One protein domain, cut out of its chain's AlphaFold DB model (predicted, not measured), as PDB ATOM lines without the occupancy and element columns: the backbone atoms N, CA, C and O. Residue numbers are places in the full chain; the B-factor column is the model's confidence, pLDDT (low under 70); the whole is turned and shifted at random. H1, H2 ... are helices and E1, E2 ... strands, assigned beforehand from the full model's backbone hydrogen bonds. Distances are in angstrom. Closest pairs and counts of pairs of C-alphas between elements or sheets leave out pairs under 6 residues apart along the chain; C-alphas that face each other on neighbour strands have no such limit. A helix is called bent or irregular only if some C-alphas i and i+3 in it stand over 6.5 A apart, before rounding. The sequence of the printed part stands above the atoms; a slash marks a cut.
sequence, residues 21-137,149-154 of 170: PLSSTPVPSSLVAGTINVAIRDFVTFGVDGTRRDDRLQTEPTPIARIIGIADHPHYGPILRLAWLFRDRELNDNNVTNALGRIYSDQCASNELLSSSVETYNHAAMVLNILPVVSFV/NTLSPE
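What this domain is: This is residues 21 to 137 and 149 to 154 of the 170 residues of an uncharacterized protein of Pycnoporus cinnabarinus (UniProt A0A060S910). A strongly twisted sheet of five strands, three of them bent, is crossed by the small hairpin E1 and E2, which lies over part of one face; together they make a lopsided sandwich. The helix H1 lies off the far end of this body, reached by the long link of residues 87 to 98. The printed part has 123 residues, under half of them in named elements, in the order E1 E2 E3 E4 E5 H1 E6 E7; the class is mostly strand. The large sheet runs E6 E5 E4 E3 E7, all antiparallel. The whole is compact, with a radius of gyration of the C-alphas of 15.3 A, yet elongated, spanning 49 by 30 by 26 A.

Where its parts are: Start in the large sheet with E6, residues 112 to 123, from C-alpha 112 at (16.414, -42.172, 35.587) over 26.0 A; it bends by 90 degrees at residue 117. Beside it, E5, residues 77 to 86, is 27.2 A long and bends by 52 degrees at residue 83. Next find E4, residues 64 to 73, 23.2 A long, bending by 74 degrees at residue 68. E3, residues 43 to 46, and E7, residues 127 to 131, complete the sheet; E7 ends with C-alpha 131 at (10.302, -38.158, 46.468). Find E1, residues 24 to 28, at C-alpha 24 (15.587, -30.248, 58.932); E2 is residues 35 to 39. H1 is residues 99 to 107.

How they stand to each other: E6 and E7 are the edge strands. Between E6 and E5, look for N 82 and O 120, 2.8 A apart and within hydrogen-bond range. E3, E4 and E5 form a meander, each strand the antiparallel neighbour of the one before; N 68 and O 81 are 2.9 A apart, and N 44 and O 65 also 2.9 A. At the other edge, between the antiparallel neighbours E3 and E7, N 45 and O 129 are 3.0 A apart and within hydrogen-bond range. In the sandwich, two sheets face to face, the strands of the hairpin E1 and E2 stand at 78 degrees to those of the large sheet. N 25 and O 38 are 2.9 A apart within that hairpin. The closest C-alphas of E1 and E7 are those of Val 27 and Val 127, 7.1 A apart. H1 is not on the large sheet; every O i to N i+4 pair in it is within hydrogen-bond range.

The domain as a whole: The C-alphas farthest apart are those of Pro 74 and Ala 99, 49.5 A. Residues 138 to 148 are not printed, and C-alphas 137 and 149 are 19.2 A apart across the cut. The links E3 to E4 and E5 to H1 are long. Mean pLDDT of the printed part is 76.2; 47 residues are under 70, among them 48 to 61 and 92 to 110.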
ATOM      1  N   PRO A  21      22.802 -23.072  60.490       92.19
ATOM      2  CA  PRO A  21      22.545 -24.314  59.780       92.19
ATOM      3  C   PRO A  21      21.533 -25.175  60.543       92.19
ATOM      4  O   PRO A  21      21.618 -25.336  61.761       92.19
ATOM      5  N   LEU A  22      20.610 -25.783  59.804       93.25
ATOM      6  CA  LEU A  22      19.615 -26.719  60.319       93.25
ATOM      7  C   LEU A  22      19.815 -28.116  59.725       93.25
ATOM      8  O   LEU A  22      20.328 -28.280  58.620       93.25
ATOM      9  N   SER A  23      19.360 -29.140  60.446       91.81
ATOM     10  CA  SER A  23      19.301 -30.517  59.936       91.81
ATOM     11  C   SER A  23      17.994 -30.823  59.198       91.81
ATOM     12  O   SER A  23      17.976 -31.689  58.322       91.81
ATOM     13  N   SER A  24      16.910 -30.121  59.547       95.12
ATOM     14  CA  SER A  24      15.587 -30.248  58.932       95.12
ATOM     15  C   SER A  24      14.733 -29.001  59.173       95.12
ATOM     16  O   SER A  24      15.036 -28.215  60.072       95.12
ATOM     17  N   THR A  25      13.678 -28.827  58.379       94.62
ATOM     18  CA  THR A  25      12.693 -27.752  58.550       94.62
ATOM     19  C   THR A  25      11.294 -28.202  58.112       94.62
ATOM     20  O   THR A  25      11.168 -28.900  57.101       94.62
ATOM     21  N   PRO A  26      10.219 -27.778  58.804       92.81
ATOM     22  CA  PRO A  26       8.863 -27.988  58.320       92.81
ATOM     23  C   PRO A  26       8.581 -27.077  57.122       92.81
ATOM     24  O   PRO A  26       8.937 -25.897  57.120       92.81
ATOM     25  N   VAL A  27       7.900 -27.614  56.114       88.81
ATOM     26  CA  VAL A  27       7.406 -26.867  54.954       88.81
ATOM     27  C   VAL A  27       5.936 -27.211  54.708       88.81
ATOM     28  O   VAL A  27       5.539 -28.365  54.897       88.81
ATOM     29  N   PRO A  28       5.093 -26.241  54.321       80.75
ATOM     30  CA  PRO A  28       3.715 -26.530  53.935       80.75
ATOM     31  C   PRO A  28       3.690 -27.481  52.737       80.75
ATOM     32  O   PRO A  28       4.389 -27.236  51.757       80.75
ATOM     33  N   SER A  29       2.881 -28.541  52.791       70.19
ATOM     34  CA  SER A  29       2.652 -29.387  51.618       70.19
ATOM     35  C   SER A  29       1.398 -28.931  50.883       70.19
ATOM     36  O   SER A  29       0.355 -28.694  51.489       70.19
ATOM     37  N   SER A  30       1.494 -28.819  49.560       66.31
ATOM     38  CA  SER A  30       0.331 -28.595  48.698       66.31
ATOM     39  C   SER A  30      -0.444 -29.884  48.399       66.31
ATOM     40  O   SER A  30      -1.584 -29.811  47.949       66.31
ATOM     41  N   LEU A  31       0.158 -31.054  48.650       63.09
ATOM     42  CA  LEU A  31      -0.416 -32.375  48.364       63.09
ATOM     43  C   LEU A  31      -1.039 -33.037  49.596       63.09
ATOM     44  O   LEU A  31      -2.009 -33.780  49.473       63.09
ATOM     45  N   VAL A  32      -0.496 -32.769  50.784       63.97
ATOM     46  CA  VAL A  32      -0.996 -33.290  52.060       63.97
ATOM     47  C   VAL A  32      -1.416 -32.114  52.927       63.97
ATOM     48  O   VAL A  32      -0.640 -31.186  53.129       63.97
ATOM     49  N   ALA A  33      -2.634 -32.146  53.471       67.81
ATOM     50  CA  ALA A  33      -3.072 -31.128  54.419       67.81
ATOM     51  C   ALA A  33      -2.137 -31.119  55.645       67.81
ATOM     52  O   ALA A  33      -2.151 -32.052  56.446       67.81
ATOM     53  N   GLY A  34      -1.315 -30.074  55.774       78.75
ATOM     54  CA  GLY A  34      -0.365 -29.913  56.873       78.75
ATOM     55  C   GLY A  34       1.046 -29.543  56.411       78.75
ATOM     56  O   GLY A  34       1.243 -28.885  55.389       78.75
ATOM     57  N   THR A  35       2.033 -29.943  57.208       86.00
ATOM     58  CA  THR A  35       3.458 -29.696  56.958       86.00
ATOM     59  C   THR A  35       4.195 -31.008  56.744       86.00
ATOM     60  O   THR A  35       4.015 -31.945  57.522       86.00
ATOM     61  N   ILE A  36       5.075 -31.052  55.750       88.56
ATOM     62  CA  ILE A  36       6.087 -32.103  55.610       88.56
ATOM     63  C   ILE A  36       7.393 -31.600  56.229       88.56
ATOM     64  O   ILE A  36       7.700 -30.412  56.148       88.56
ATOM     65  N   ASN A  37       8.150 -32.475  56.886       92.94
ATOM     66  CA  ASN A  37       9.461 -32.115  57.421       92.94
ATOM     67  C   ASN A  37      10.530 -32.552  56.424       92.94
ATOM     68  O   ASN A  37      10.686 -33.750  56.208       92.94
ATOM     69  N   VAL A  38      11.234 -31.594  55.826       93.56
ATOM     70  CA  VAL A  38      12.303 -31.877  54.862       93.56
ATOM     71  C   VAL A  38      13.658 -31.842  55.555       93.56
ATOM     72  O   VAL A  38      13.907 -30.982  56.403       93.56
ATOM     73  N   ALA A  39      14.539 -32.764  55.190       95.69
ATOM     74  CA  ALA A  39      15.867 -32.925  55.760       95.69
ATOM     75  C   ALA A  39      16.967 -32.892  54.689       95.69
ATOM     76  O   ALA A  39      16.738 -33.054  53.488       95.69
ATOM     77  N   ILE A  40      18.209 -32.682  55.132       94.38
ATOM     78  CA  ILE A  40      19.374 -32.794  54.248       94.38
ATOM     79  C   ILE A  40      19.432 -34.222  53.680       94.38
ATOM     80  O   ILE A  40      19.327 -35.191  54.426       94.38
ATOM     81  N   ARG A  41      19.708 -34.329  52.373       92.19
ATOM     82  CA  ARG A  41      19.693 -35.533  51.517       92.19
ATOM     83  C   ARG A  41      18.327 -35.969  51.006       92.19
ATOM     84  O   ARG A  41      18.314 -36.832  50.130       92.19
ATOM     85  N   ASP A  42      17.235 -35.358  51.455       92.69
ATOM     86  CA  ASP A  42      15.934 -35.629  50.855       92.69
ATOM     87  C   ASP A  42      15.921 -35.178  49.395       92.69
ATOM     88  O   ASP A  42      16.513 -34.158  49.016       92.69
ATOM     89  N   PHE A  43      15.235 -35.965  48.576       91.19
ATOM     90  CA  PHE A  43      14.904 -35.608  47.210       91.19
ATOM     91  C   PHE A  43      13.509 -35.018  47.211       91.19
ATOM     92  O   PHE A  43      12.603 -35.566  47.831       91.19
ATOM     93  N   VAL A  44      13.336 -33.892  46.539       90.44
ATOM     94  CA  VAL A  44      12.099 -33.125  46.607       90.44
ATOM     95  C   VAL A  44      11.706 -32.590  45.242       90.44
ATOM     96  O   VAL A  44      12.560 -32.328  44.391       90.44
ATOM     97  N   THR A  45      10.404 -32.406  45.046       88.44
ATOM     98  CA  THR A  45       9.870 -31.638  43.921       88.44
ATOM     99  C   THR A  45       9.686 -30.176  44.299       88.44
ATOM    100  O   THR A  45       9.309 -29.855  45.427       88.44
ATOM    101  N   PHE A  46       9.921 -29.289  43.336       85.19
ATOM    102  CA  PHE A  46       9.788 -27.843  43.501       85.19
ATOM    103  C   PHE A  46       8.726 -27.260  42.572       85.19
ATOM    104  O   PHE A  46       8.547 -27.727  41.451       85.19
ATOM    105  N   GLY A  47       8.042 -26.205  43.020       76.75
ATOM    106  CA  GLY A  47       7.265 -25.361  42.112       76.75
ATOM    107  C   GLY A  47       8.182 -24.657  41.108       76.75
ATOM    108  O   GLY A  47       9.281 -24.239  41.465       76.75
ATOM    109  N   VAL A  48       7.733 -24.517  39.857       69.75
ATOM    110  CA  VAL A  48       8.449 -23.731  38.839       69.75
ATOM    111  C   VAL A  48       8.427 -22.251  39.217       69.75
ATOM    112  O   VAL A  48       7.362 -21.638  39.294       69.75
ATOM    113  N   ASP A  49       9.598 -21.672  39.465       66.31
ATOM    114  CA  ASP A  49       9.727 -20.273  39.887       66.31
ATOM    115  C   ASP A  49      10.828 -19.494  39.152       66.31
ATOM    116  O   ASP A  49      11.031 -18.307  39.421       66.31
ATOM    117  N   GLY A  50      11.513 -20.122  38.191       63.09
ATOM    118  CA  GLY A  50      12.568 -19.474  37.417       63.09
ATOM    119  C   GLY A  50      13.951 -19.564  38.056       63.09
ATOM    120  O   GLY A  50      14.903 -19.018  37.493       63.09
ATOM    121  N   THR A  51      14.093 -20.198  39.228       63.41
ATOM    122  CA  THR A  51      15.395 -20.336  39.901       63.41
ATOM    123  C   THR A  51      16.303 -21.359  39.228       63.41
ATOM    124  O   THR A  51      17.526 -21.297  39.399       63.41
ATOM    125  N   ARG A  52      15.740 -22.245  38.404       66.88
ATOM    126  CA  ARG A  52      16.491 -23.101  37.493       66.88
ATOM    127  C   ARG A  52      16.517 -22.474  36.096       66.88
ATOM    128  O   ARG A  52      15.535 -21.935  35.595       66.88
ATOM    129  N   ARG A  53      17.693 -22.548  35.460       56.91
ATOM    130  CA  ARG A  53      18.032 -21.863  34.196       56.91
ATOM    131  C   ARG A  53      17.021 -22.102  33.059       56.91
ATOM    132  O   ARG A  53      16.837 -21.199  32.246       56.91
ATOM    133  N   ASP A  54      16.365 -23.263  33.039       57.16
ATOM    134  CA  ASP A  54      15.481 -23.707  31.952       57.16
ATOM    135  C   ASP A  54      13.976 -23.653  32.298       57.16
ATOM    136  O   ASP A  54      13.134 -23.984  31.463       57.16
ATOM    137  N   ASP A  55      13.610 -23.152  33.485       57.22
ATOM    138  CA  ASP A  55      12.217 -23.081  33.962       57.22
ATOM    139  C   ASP A  55      11.305 -22.239  33.057       57.22
ATOM    140  O   ASP A  55      10.094 -22.438  33.016       57.22
ATOM    141  N   ARG A  56      11.873 -21.292  32.297       51.16
ATOM    142  CA  ARG A  56      11.106 -20.399  31.414       51.16
ATOM    143  C   ARG A  56      10.411 -21.140  30.258       51.16
ATOM    144  O   ARG A  56       9.527 -20.558  29.632       51.16
ATOM    145  N   LEU A  57      10.814 -22.376  29.956       50.31
ATOM    146  CA  LEU A  57      10.300 -23.160  28.826       50.31
ATOM    147  C   LEU A  57       9.611 -24.471  29.237       50.31
ATOM    148  O   LEU A  57       9.085 -25.160  28.365       50.31
ATOM    149  N   GLN A  58       9.594 -24.825  30.526       55.38
ATOM    150  CA  GLN A  58       9.020 -26.093  30.981       55.38
ATOM    151  C   GLN A  58       7.520 -25.954  31.287       55.38
ATOM    152  O   GLN A  58       7.125 -25.347  32.279       55.38
ATOM    153  N   THR A  59       6.673 -26.540  30.434       57.56
ATOM    154  CA  THR A  59       5.238 -26.775  30.700       57.56
ATOM    155  C   THR A  59       5.012 -27.976  31.621       57.56
ATOM    156  O   THR A  59       4.049 -27.998  32.370       57.56
ATOM    157  N   GLU A  60       5.916 -28.947  31.554       59.66
ATOM    158  CA  GLU A  60       6.100 -30.142  32.379       59.66
ATOM    159  C   GLU A  60       7.551 -30.588  32.098       59.66
ATOM    160  O   GLU A  60       8.016 -30.389  30.967       59.66
ATOM    161  N   PRO A  61       8.294 -31.202  33.034       66.06
ATOM    162  CA  PRO A  61       7.862 -31.709  34.338       66.06
ATOM    163  C   PRO A  61       8.300 -30.900  35.560       66.06
ATOM    164  O   PRO A  61       9.231 -30.104  35.499       66.06
ATOM    165  N   THR A  62       7.684 -31.190  36.713       81.19
ATOM    166  CA  THR A  62       8.081 -30.616  38.009       81.19
ATOM    167  C   THR A  62       9.577 -30.849  38.287       81.19
ATOM    168  O   THR A  62      10.007 -32.016  38.289       81.19
ATOM    169  N   PRO A  63      10.368 -29.788  38.536       84.62
ATOM    170  CA  PRO A  63      11.789 -29.899  38.844       84.62
ATOM    171  C   PRO A  63      12.058 -30.756  40.081       84.62
ATOM    172  O   PRO A  63      11.292 -30.722  41.047       84.62
ATOM    173  N   ILE A  64      13.166 -31.502  40.059       87.12
ATOM    174  CA  ILE A  64      13.611 -32.339  41.177       87.12
ATOM    175  C   ILE A  64      14.962 -31.839  41.670       87.12
ATOM    176  O   ILE A  64      15.881 -31.628  40.880       87.12
ATOM    177  N   ALA A  65      15.114 -31.709  42.983       89.62
ATOM    178  CA  ALA A  65      16.394 -31.402  43.606       89.62
ATOM    179  C   ALA A  65      16.670 -32.320  44.795       89.62
ATOM    180  O   ALA A  65      15.752 -32.788  45.466       89.62
ATOM    181  N   ARG A  66      17.952 -32.525  45.093       92.75
ATOM    182  CA  ARG A  66      18.409 -33.044  46.381       92.75
ATOM    183  C   ARG A  66      18.762 -31.877  47.293       92.75
ATOM    184  O   ARG A  66      19.535 -30.999  46.901       92.75
ATOM    185  N   ILE A  67      18.264 -31.903  48.522       93.44
ATOM    186  CA  ILE A  67      18.638 -30.932  49.551       93.44
ATOM    187  C   ILE A  67      20.056 -31.253  50.027       93.44
ATOM    188  O   ILE A  67      20.328 -32.349  50.516       93.44
ATOM    189  N   ILE A  68      20.977 -30.304  49.888       94.56
ATOM    190  CA  ILE A  68      22.375 -30.453  50.327       94.56
ATOM    191  C   ILE A  68      22.737 -29.525  51.492       94.56
ATOM    192  O   ILE A  68      23.801 -29.681  52.084       94.56
ATOM    193  N   GLY A  69      21.845 -28.605  51.862       94.75
ATOM    194  CA  GLY A  69      21.976 -27.771  53.053       94.75
ATOM    195  C   GLY A  69      20.678 -27.044  53.389       94.75
ATOM    196  O   GLY A  69      19.858 -26.798  52.504       94.75
ATOM    197  N   ILE A  70      20.504 -26.711  54.666       96.44
ATOM    198  CA  ILE A  70      19.356 -25.966  55.193       96.44
ATOM    199  C   ILE A  70      19.901 -24.916  56.161       96.44
ATOM    200  O   ILE A  70      20.764 -25.236  56.980       96.44
ATOM    201  N   ALA A  71      19.400 -23.691  56.070       94.88
ATOM    202  CA  ALA A  71      19.693 -22.615  57.010       94.88
ATOM    203  C   ALA A  71      18.409 -21.845  57.336       94.88
ATOM    204  O   ALA A  71      17.517 -21.774  56.492       94.88
ATOM    205  N   ASP A  72      18.298 -21.284  58.539       93.06
ATOM    206  CA  ASP A  72      17.168 -20.426  58.917       93.06
ATOM    207  C   ASP A  72      17.588 -18.963  58.941       93.06
ATOM    208  O   ASP A  72      18.462 -18.588  59.720       93.06
ATOM    209  N   HIS A  73      16.968 -18.149  58.084       89.94
ATOM    210  CA  HIS A  73      17.274 -16.729  57.967       89.94
ATOM    211  C   HIS A  73      16.189 -15.889  58.666       89.94
ATOM    212  O   HIS A  73      15.019 -15.981  58.283       89.94
ATOM    213  N   PRO A  74      16.524 -14.964  59.584       86.38
ATOM    214  CA  PRO A  74      15.562 -14.218  60.404       86.38
ATOM    215  C   PRO A  74      14.444 -13.507  59.629       86.38
ATOM    216  O   PRO A  74      13.328 -13.354  60.122       86.38
ATOM    217  N   HIS A  75      14.738 -13.046  58.411       84.69
ATOM    218  CA  HIS A  75      13.778 -12.313  57.575       84.69
ATOM    219  C   HIS A  75      13.086 -13.145  56.499       84.69
ATOM    220  O   HIS A  75      12.017 -12.760  56.023       84.69
ATOM    221  N   TYR A  76      13.709 -14.242  56.077       83.19
ATOM    222  CA  TYR A  76      13.225 -15.039  54.954       83.19
ATOM    223  C   TYR A  76      12.672 -16.376  55.416       83.19
ATOM    224  O   TYR A  76      11.982 -17.007  54.637       83.19
ATOM    225  N   GLY A  77      12.917 -16.776  56.663       88.62
ATOM    226  CA  GLY A  77      12.658 -18.122  57.137       88.62
ATOM    227  C   GLY A  77      13.645 -19.131  56.539       88.62
ATOM    228  O   GLY A  77      14.750 -18.756  56.128       88.62
ATOM    229  N   PRO A  78      13.245 -20.408  56.452       92.12
ATOM    230  CA  PRO A  78      14.136 -21.477  56.029       92.12
ATOM    231  C   PRO A  78      14.536 -21.385  54.548       92.12
ATOM    232  O   PRO A  78      13.693 -21.337  53.644       92.12
ATOM    233  N   ILE A  79      15.844 -21.425  54.301       93.06
ATOM    234  CA  ILE A  79      16.493 -21.405  52.989       93.06
ATOM    235  C   ILE A  79      17.151 -22.763  52.740       93.06
ATOM    236  O   ILE A  79      17.832 -23.321  53.602       93.06
ATOM    237  N   LEU A  80      16.971 -23.289  51.534       93.19
ATOM    238  CA  LEU A  80      17.523 -24.560  51.087       93.19
ATOM    239  C   LEU A  80      18.647 -24.325  50.083       93.19
ATOM    240  O   LEU A  80      18.498 -23.517  49.168       93.19
ATOM    241  N   ARG A  81      19.732 -25.088  50.215       94.00
ATOM    242  CA  ARG A  81      20.763 -25.267  49.184       94.00
ATOM    243  C   ARG A  81      20.483 -26.567  48.435       94.00
ATOM    244  O   ARG A  81      20.307 -27.621  49.055       94.00
ATOM    245  N   LEU A  82      20.438 -26.492  47.111       91.50
ATOM    246  CA  LEU A  82      19.852 -27.501  46.233       91.50
ATOM    247  C   LEU A  82      20.852 -27.976  45.185       91.50
ATOM    248  O   LEU A  82      21.528 -27.159  44.569       91.50
ATOM    249  N   ALA A  83      20.888 -29.285  44.946       90.12
ATOM    250  CA  ALA A  83      21.539 -29.892  43.789       90.12
ATOM    251  C   ALA A  83      20.463 -30.437  42.841       90.12
ATOM    252  O   ALA A  83      19.714 -31.342  43.216       90.12
ATOM    253  N   TRP A  84      20.359 -29.874  41.636       86.44
ATOM    254  CA  TRP A  84      19.290 -30.220  40.694       86.44
ATOM    255  C   TRP A  84      19.518 -31.562  40.007       86.44
ATOM    256  O   TRP A  84      20.643 -31.898  39.622       86.44
ATOM    257  N   LEU A  85      18.416 -32.282  39.805       84.50
ATOM    258  CA  LEU A  85      18.352 -33.500  39.018       84.50
ATOM    259  C   LEU A  85      17.504 -33.286  37.765       84.50
ATOM    260  O   LEU A  85      16.505 -32.568  37.786       84.50
ATOM    261  N   PHE A  86      17.923 -33.917  36.676       79.06
ATOM    262  CA  PHE A  86      17.339 -33.778  35.351       79.06
ATOM    263  C   PHE A  86      16.859 -35.148  34.888       79.06
ATOM    264  O   PHE A  86      17.624 -36.110  34.924       79.06
ATOM    265  N   ARG A  87      15.603 -35.239  34.454       77.56
ATOM    266  CA  ARG A  87      15.133 -36.389  33.675       77.56
ATOM    267  C   ARG A  87      15.636 -36.271  32.240       77.56
ATOM    268  O   ARG A  87      15.887 -35.161  31.775       77.56
ATOM    269  N   ASP A  88      15.671 -37.387  31.523       71.50
ATOM    270  CA  ASP A  88      16.045 -37.421  30.104       71.50
ATOM    271  C   ASP A  88      15.229 -36.430  29.254       71.50
ATOM    272  O   ASP A  88      15.796 -35.555  28.615       71.50
ATOM    273  N   ARG A  89      13.895 -36.415  29.405       70.31
ATOM    274  CA  ARG A  89      12.995 -35.455  28.722       70.31
ATOM    275  C   ARG A  89      13.260 -33.969  29.004       70.31
ATOM    276  O   ARG A  89      12.646 -33.106  28.381       70.31
ATOM    277  N   GLU A  90      14.063 -33.657  30.018       71.62
ATOM    278  CA  GLU A  90      14.450 -32.285  30.368       71.62
ATOM    279  C   GLU A  90      15.776 -31.881  29.718       71.62
ATOM    280  O   GLU A  90      16.146 -30.707  29.734       71.62
ATOM    281  N   LEU A  91      16.489 -32.847  29.142       71.06
ATOM    282  CA  LEU A  91      17.640 -32.621  28.297       71.06
ATOM    283  C   LEU A  91      17.117 -32.266  26.905       71.06
ATOM    284  O   LEU A  91      16.231 -32.907  26.352       71.06
ATOM    285  N   ASN A  92      17.629 -31.181  26.335       62.31
ATOM    286  CA  ASN A  92      17.232 -30.780  24.995       62.31
ATOM    287  C   ASN A  92      17.934 -31.682  23.967       62.31
ATOM    288  O   ASN A  92      19.078 -31.401  23.603       62.31
ATOM    289  N   ASP A  93      17.246 -32.716  23.474       54.66
ATOM    290  CA  ASP A  93      17.741 -33.653  22.445       54.66
ATOM    291  C   ASP A  93      18.316 -32.947  21.209       54.66
ATOM    292  O   ASP A  93      19.255 -33.431  20.570       54.66
ATOM    293  N   ASN A  94      17.820 -31.746  20.895       52.50
ATOM    294  CA  ASN A  94      18.301 -30.955  19.760       52.50
ATOM    295  C   ASN A  94      19.736 -30.430  19.945       52.50
ATOM    296  O   ASN A  94      20.387 -30.080  18.961       52.50
ATOM    297  N   ASN A  95      20.245 -30.386  21.180       53.09
ATOM    298  CA  ASN A  95      21.597 -29.923  21.504       53.09
ATOM    299  C   ASN A  95      22.582 -31.071  21.763       53.09
ATOM    300  O   ASN A  95      23.778 -30.820  21.939       53.09
ATOM    301  N   VAL A  96      22.117 -32.323  21.760       57.78
ATOM    302  CA  VAL A  96      22.976 -33.498  21.913       57.78
ATOM    303  C   VAL A  96      23.630 -33.811  20.565       57.78
ATOM    304  O   VAL A  96      23.169 -34.617  19.751       57.78
ATOM    305  N   THR A  97      24.710 -33.085  20.288       56.31
ATOM    306  CA  THR A  97      25.475 -33.185  19.037       56.31
ATOM    307  C   THR A  97      26.536 -34.282  19.074       56.31
ATOM    308  O   THR A  97      27.046 -34.669  18.024       56.31
ATOM    309  N   ASN A  98      26.869 -34.809  20.259       63.62
ATOM    310  CA  ASN A  98      27.846 -35.882  20.403       63.62
ATOM    311  C   ASN A  98      27.173 -37.268  20.382       63.62
ATOM    312  O   ASN A  98      26.098 -37.484  20.937       63.62
ATOM    313  N   ALA A  99      27.831 -38.236  19.739       68.56
ATOM    314  CA  ALA A  99      27.311 -39.598  19.609       68.56
ATOM    315  C   ALA A  99      27.081 -40.276  20.972       68.56
ATOM    316  O   ALA A  99      26.132 -41.034  21.125       68.56
ATOM    317  N   LEU A 100      27.911 -39.961  21.974       65.50
ATOM    318  CA  LEU A 100      27.785 -40.513  23.324       65.50
ATOM    319  C   LEU A 100      26.525 -40.035  24.051       65.50
ATOM    320  O   LEU A 100      25.870 -40.841  24.699       65.50
ATOM    321  N   GLY A 101      26.162 -38.757  23.930       62.81
ATOM    322  CA  GLY A 101      24.939 -38.250  24.542       62.81
ATOM    323  C   GLY A 101      23.685 -38.815  23.875       62.81
ATOM    324  O   GLY A 101      22.697 -39.046  24.559       62.81
ATOM    325  N   ARG A 102      23.731 -39.092  22.561       64.06
ATOM    326  CA  ARG A 102      22.627 -39.773  21.862       64.06
ATOM    327  C   ARG A 102      22.464 -41.214  22.318       64.06
ATOM    328  O   ARG A 102      21.360 -41.605  22.652       64.06
ATOM    329  N   ILE A 103      23.564 -41.967  22.396       66.62
ATOM    330  CA  ILE A 103      23.536 -43.343  22.915       66.62
ATOM    331  C   ILE A 103      22.989 -43.368  24.347       66.62
ATOM    332  O   ILE A 103      22.249 -44.281  24.692       66.62
ATOM    333  N   TYR A 104      23.334 -42.368  25.165       64.81
ATOM    334  CA  TYR A 104      22.775 -42.227  26.505       64.81
ATOM    335  C   TYR A 104      21.257 -41.992  26.474       64.81
ATOM    336  O   TYR A 104      20.533 -42.758  27.097       64.81
ATOM    337  N   SER A 105      20.774 -40.999  25.721       65.06
ATOM    338  CA  SER A 105      19.333 -40.714  25.607       65.06
ATOM    339  C   SER A 105      18.543 -41.927  25.090       65.06
ATOM    340  O   SER A 105      17.515 -42.283  25.656       65.06
ATOM    341  N   ASP A 106      19.086 -42.663  24.112       67.81
ATOM    342  CA  ASP A 106      18.460 -43.878  23.573       67.81
ATOM    343  C   ASP A 106      18.385 -45.041  24.591       67.81
ATOM    344  O   ASP A 106      17.582 -45.961  24.416       67.81
ATOM    345  N   GLN A 107      19.238 -45.049  25.623       67.94
ATOM    346  CA  GLN A 107      19.330 -46.129  26.620       67.94
ATOM    347  C   GLN A 107      18.797 -45.751  28.005       67.94
ATOM    348  O   GLN A 107      18.642 -46.633  28.855       67.94
ATOM    349  N   CYS A 108      18.521 -44.472  28.235       65.06
ATOM    350  CA  CYS A 108      18.083 -43.953  29.518       65.06
ATOM    351  C   CYS A 108      16.674 -44.460  29.861       65.06
ATOM    352  O   CYS A 108      15.755 -44.437  29.037       65.06
ATOM    353  N   ALA A 109      16.486 -44.932  31.095       66.50
ATOM    354  CA  ALA A 109      15.162 -45.333  31.555       66.50
ATOM    355  C   ALA A 109      14.299 -44.098  31.860       66.50
ATOM    356  O   ALA A 109      14.777 -43.089  32.375       66.50
ATOM    357  N   SER A 110      12.983 -44.194  31.654       68.38
ATOM    358  CA  SER A 110      12.036 -43.084  31.865       68.38
ATOM    359  C   SER A 110      12.022 -42.491  33.290       68.38
ATOM    360  O   SER A 110      11.562 -41.362  33.469       68.38
ATOM    361  N   ASN A 111      12.546 -43.222  34.281       72.50
ATOM    362  CA  ASN A 111      12.630 -42.829  35.697       72.50
ATOM    363  C   ASN A 111      14.068 -42.561  36.186       72.50
ATOM    364  O   ASN A 111      14.310 -42.443  37.394       72.50
ATOM    365  N   GLU A 112      15.027 -42.485  35.269       72.94
ATOM    366  CA  GLU A 112      16.414 -42.172  35.587       72.94
ATOM    367  C   GLU A 112      16.610 -40.663  35.786       72.94
ATOM    368  O   GLU A 112      15.953 -39.824  35.158       72.94
ATOM    369  N   LEU A 113      17.505 -40.313  36.711       76.88
ATOM    370  CA  LEU A 113      17.828 -38.935  37.048       76.88
ATOM    371  C   LEU A 113      19.326 -38.671  36.918       76.88
ATOM    372  O   LEU A 113      20.149 -39.296  37.589       76.88
ATOM    373  N   LEU A 114      19.664 -37.643  36.147       77.25
ATOM    374  CA  LEU A 114      21.010 -37.100  36.049       77.25
ATOM    375  C   LEU A 114      21.235 -36.008  37.088       77.25
ATOM    376  O   LEU A 114      20.466 -35.053  37.173       77.25
ATOM    377  N   SER A 115      22.327 -36.099  37.840       78.00
ATOM    378  CA  SER A 115      22.741 -35.023  38.743       78.00
ATOM    379  C   SER A 115      23.491 -33.937  37.978       78.00
ATOM    380  O   SER A 115      24.458 -34.219  37.274       78.00
ATOM    381  N   SER A 116      23.124 -32.678  38.201       74.19
ATOM    382  CA  SER A 116      23.960 -31.540  37.813       74.19
ATOM    383  C   SER A 116      24.970 -31.203  38.908       74.19
ATOM    384  O   SER A 116      24.734 -31.453  40.090       74.19
ATOM    385  N   SER A 117      26.101 -30.613  38.516       73.31
ATOM    386  CA  SER A 117      27.063 -30.001  39.442       73.31
ATOM    387  C   SER A 117      26.661 -28.582  39.857       73.31
ATOM    388  O   SER A 117      27.336 -27.972  40.681       73.31
ATOM    389  N   VAL A 118      25.619 -28.020  39.238       76.69
ATOM    390  CA  VAL A 118      25.139 -26.670  39.533       76.69
ATOM    391  C   VAL A 118      24.242 -26.713  40.757       76.69
ATOM    392  O   VAL A 118      23.221 -27.403  40.781       76.69
ATOM    393  N   GLU A 119      24.618 -25.915  41.746       87.19
ATOM    394  CA  GLU A 119      23.858 -25.741  42.969       87.19
ATOM    395  C   GLU A 119      23.137 -24.397  42.969       87.19
ATOM    396  O   GLU A 119      23.654 -23.391  42.475       87.19
ATOM    397  N   THR A 120      21.946 -24.373  43.553       89.06
ATOM    398  CA  THR A 120      21.172 -23.144  43.732       89.06
ATOM    399  C   THR A 120      20.625 -23.045  45.145       89.06
ATOM    400  O   THR A 120      20.775 -23.954  45.961       89.06
ATOM    401  N   TYR A 121      19.976 -21.922  45.426       90.62
ATOM    402  CA  TYR A 121      19.362 -21.633  46.707       90.62
ATOM    403  C   TYR A 121      17.912 -21.221  46.490       90.62
ATOM    404  O   TYR A 121      17.621 -20.485  45.544       90.62
ATOM    405  N   ASN A 122      17.008 -21.699  47.341       88.81
ATOM    406  CA  ASN A 122      15.600 -21.322  47.272       88.81
ATOM    407  C   ASN A 122      14.933 -21.369  48.653       88.81
ATOM    408  O   ASN A 122      15.438 -21.984  49.589       88.81
ATOM    409  N   HIS A 123      13.781 -20.721  48.779       89.94
ATOM    410  CA  HIS A 123      12.967 -20.746  49.983       89.94
ATOM    411  C   HIS A 123      12.320 -22.124  50.187       89.94
ATOM    412  O   HIS A 123      11.781 -22.709  49.245       89.94
ATOM    413  N   ALA A 124      12.287 -22.620  51.425       89.94
ATOM    414  CA  ALA A 124      11.804 -23.971  51.715       89.94
ATOM    415  C   ALA A 124      10.317 -24.188  51.377       89.94
ATOM    416  O   ALA A 124       9.932 -25.267  50.943       89.94
ATOM    417  N   ALA A 125       9.485 -23.147  51.471       87.12
ATOM    418  CA  ALA A 125       8.074 -23.217  51.062       87.12
ATOM    419  C   ALA A 125       7.836 -23.435  49.551       87.12
ATOM    420  O   ALA A 125       6.685 -23.550  49.147       87.12
ATOM    421  N   MET A 126       8.884 -23.462  48.717       86.69
ATOM    422  CA  MET A 126       8.758 -23.854  47.305       86.69
ATOM    423  C   MET A 126       8.749 -25.375  47.106       86.69
ATOM    424  O   MET A 126       8.448 -25.840  46.004       86.69
ATOM    425  N   VAL A 127       9.076 -26.150  48.146       88.94
ATOM    426  CA  VAL A 127       8.983 -27.610  48.106       88.94
ATOM    427  C   VAL A 127       7.518 -28.034  48.048       88.94
ATOM    428  O   VAL A 127       6.702 -27.598  48.855       88.94
ATOM    429  N   LEU A 128       7.201 -28.926  47.111       87.12
ATOM    430  CA  LEU A 128       5.864 -29.495  46.948       87.12
ATOM    431  C   LEU A 128       5.748 -30.865  47.628       87.12
ATOM    432  O   LEU A 128       4.750 -31.141  48.298       87.12
ATOM    433  N   ASN A 129       6.762 -31.723  47.461       87.38
ATOM    434  CA  ASN A 129       6.774 -33.075  48.017       87.38
ATOM    435  C   ASN A 129       8.189 -33.626  48.238       87.38
ATOM    436  O   ASN A 129       9.137 -33.158  47.609       87.38
ATOM    437  N   ILE A 130       8.297 -34.672  49.062       87.62
ATOM    438  CA  ILE A 130       9.473 -35.548  49.154       87.62
ATOM    439  C   ILE A 130       9.270 -36.728  48.198       87.62
ATOM    440  O   ILE A 130       8.204 -37.342  48.177       87.62
ATOM    441  N   LEU A 131      10.289 -37.041  47.404       84.62
ATOM    442  CA  LEU A 131      10.302 -38.158  46.468       84.62
ATOM    443  C   LEU A 131      11.152 -39.315  47.011       84.62
ATOM    444  O   LEU A 131      12.296 -39.087  47.417       84.62
ATOM    445  N   PRO A 132      10.653 -40.563  46.961       77.94
ATOM    446  CA  PRO A 132      11.493 -41.729  47.176       77.94
ATOM    447  C   PRO A 132      12.425 -41.895  45.973       77.94
ATOM    448  O   PRO A 132      11.990 -42.065  44.832       77.94
ATOM    449  N   VAL A 133      13.727 -41.821  46.231       72.44
ATOM    450  CA  VAL A 133      14.754 -41.934  45.199       72.44
ATOM    451  C   VAL A 133      15.771 -42.999  45.603       72.44
ATOM    452  O   VAL A 133      16.377 -42.917  46.672       72.44
ATOM    453  N   VAL A 134      15.956 -44.011  44.757       69.88
ATOM    454  CA  VAL A 134      16.784 -45.194  45.028       69.88
ATOM    455  C   VAL A 134      18.090 -45.107  44.247       69.88
ATOM    456  O   VAL A 134      18.097 -45.092  43.027       69.88
ATOM    457  N   SER A 135      19.228 -45.079  44.941       64.50
ATOM    458  CA  SER A 135      20.531 -45.123  44.265       64.50
ATOM    459  C   SER A 135      20.723 -46.465  43.562       64.50
ATOM    460  O   SER A 135      20.643 -47.513  44.205       64.50
ATOM    461  N   PHE A 136      21.083 -46.436  42.279       57.25
ATOM    462  CA  PHE A 136      21.563 -47.634  41.600       57.25
ATOM    463  C   PHE A 136      22.961 -47.996  42.118       57.25
ATOM    464  O   PHE A 136      23.850 -47.143  42.208       57.25
ATOM    465  N   VAL A 137      23.164 -49.265  42.474       57.28
ATOM    466  CA  VAL A 137      24.481 -49.825  42.789       57.28
ATOM    467  C   VAL A 137      24.727 -50.958  41.802       57.28
ATOM    468  O   VAL A 137      24.096 -52.006  41.880       57.28
ATOM    469  N   ASN A 149       6.183 -44.532  41.002       50.94
ATOM    470  CA  ASN A 149       6.510 -43.238  41.595       50.94
ATOM    471  C   ASN A 149       7.966 -43.117  42.083       50.94
ATOM    472  O   ASN A 149       8.363 -42.046  42.551       50.94
ATOM    473  N   THR A 150       8.761 -44.185  42.003       48.44
ATOM    474  CA  THR A 150      10.119 -44.225  42.562       48.44
ATOM    475  C   THR A 150      11.174 -43.954  41.475       48.44
ATOM    476  O   THR A 150      11.195 -44.606  40.431       48.44
ATOM    477  N   LEU A 151      12.072 -42.985  41.708       52.94
ATOM    478  CA  LEU A 151      13.110 -42.550  40.746       52.94
ATOM    479  C   LEU A 151      14.509 -43.043  41.156       52.94
ATOM    480  O   LEU A 151      14.715 -43.368  42.322       52.94
ATOM    481  N   SER A 152      15.490 -43.093  40.244       48.88
ATOM    482  CA  SER A 152      16.852 -43.584  40.560       48.88
ATOM    483  C   SER A 152      17.989 -42.715  39.986       48.88
ATOM    484  O   SER A 152      17.984 -42.462  38.784       48.88
ATOM    485  N   PRO A 153      18.979 -42.256  40.792       44.47
ATOM    486  CA  PRO A 153      20.159 -41.545  40.305       44.47
ATOM    487  C   PRO A 153      21.315 -42.507  40.015       44.47
ATOM    488  O   PRO A 153      21.607 -43.403  40.817       44.47
ATOM    489  N   GLU A 154      22.036 -42.260  38.921       42.22
ATOM    490  CA  GLU A 154      23.316 -42.910  38.629       42.22
ATOM    491  C   GLU A 154      24.504 -42.051  39.110       42.22
ATOM    492  O   GLU A 154      24.502 -40.819  39.046       42.22
TER     493      GLU A 154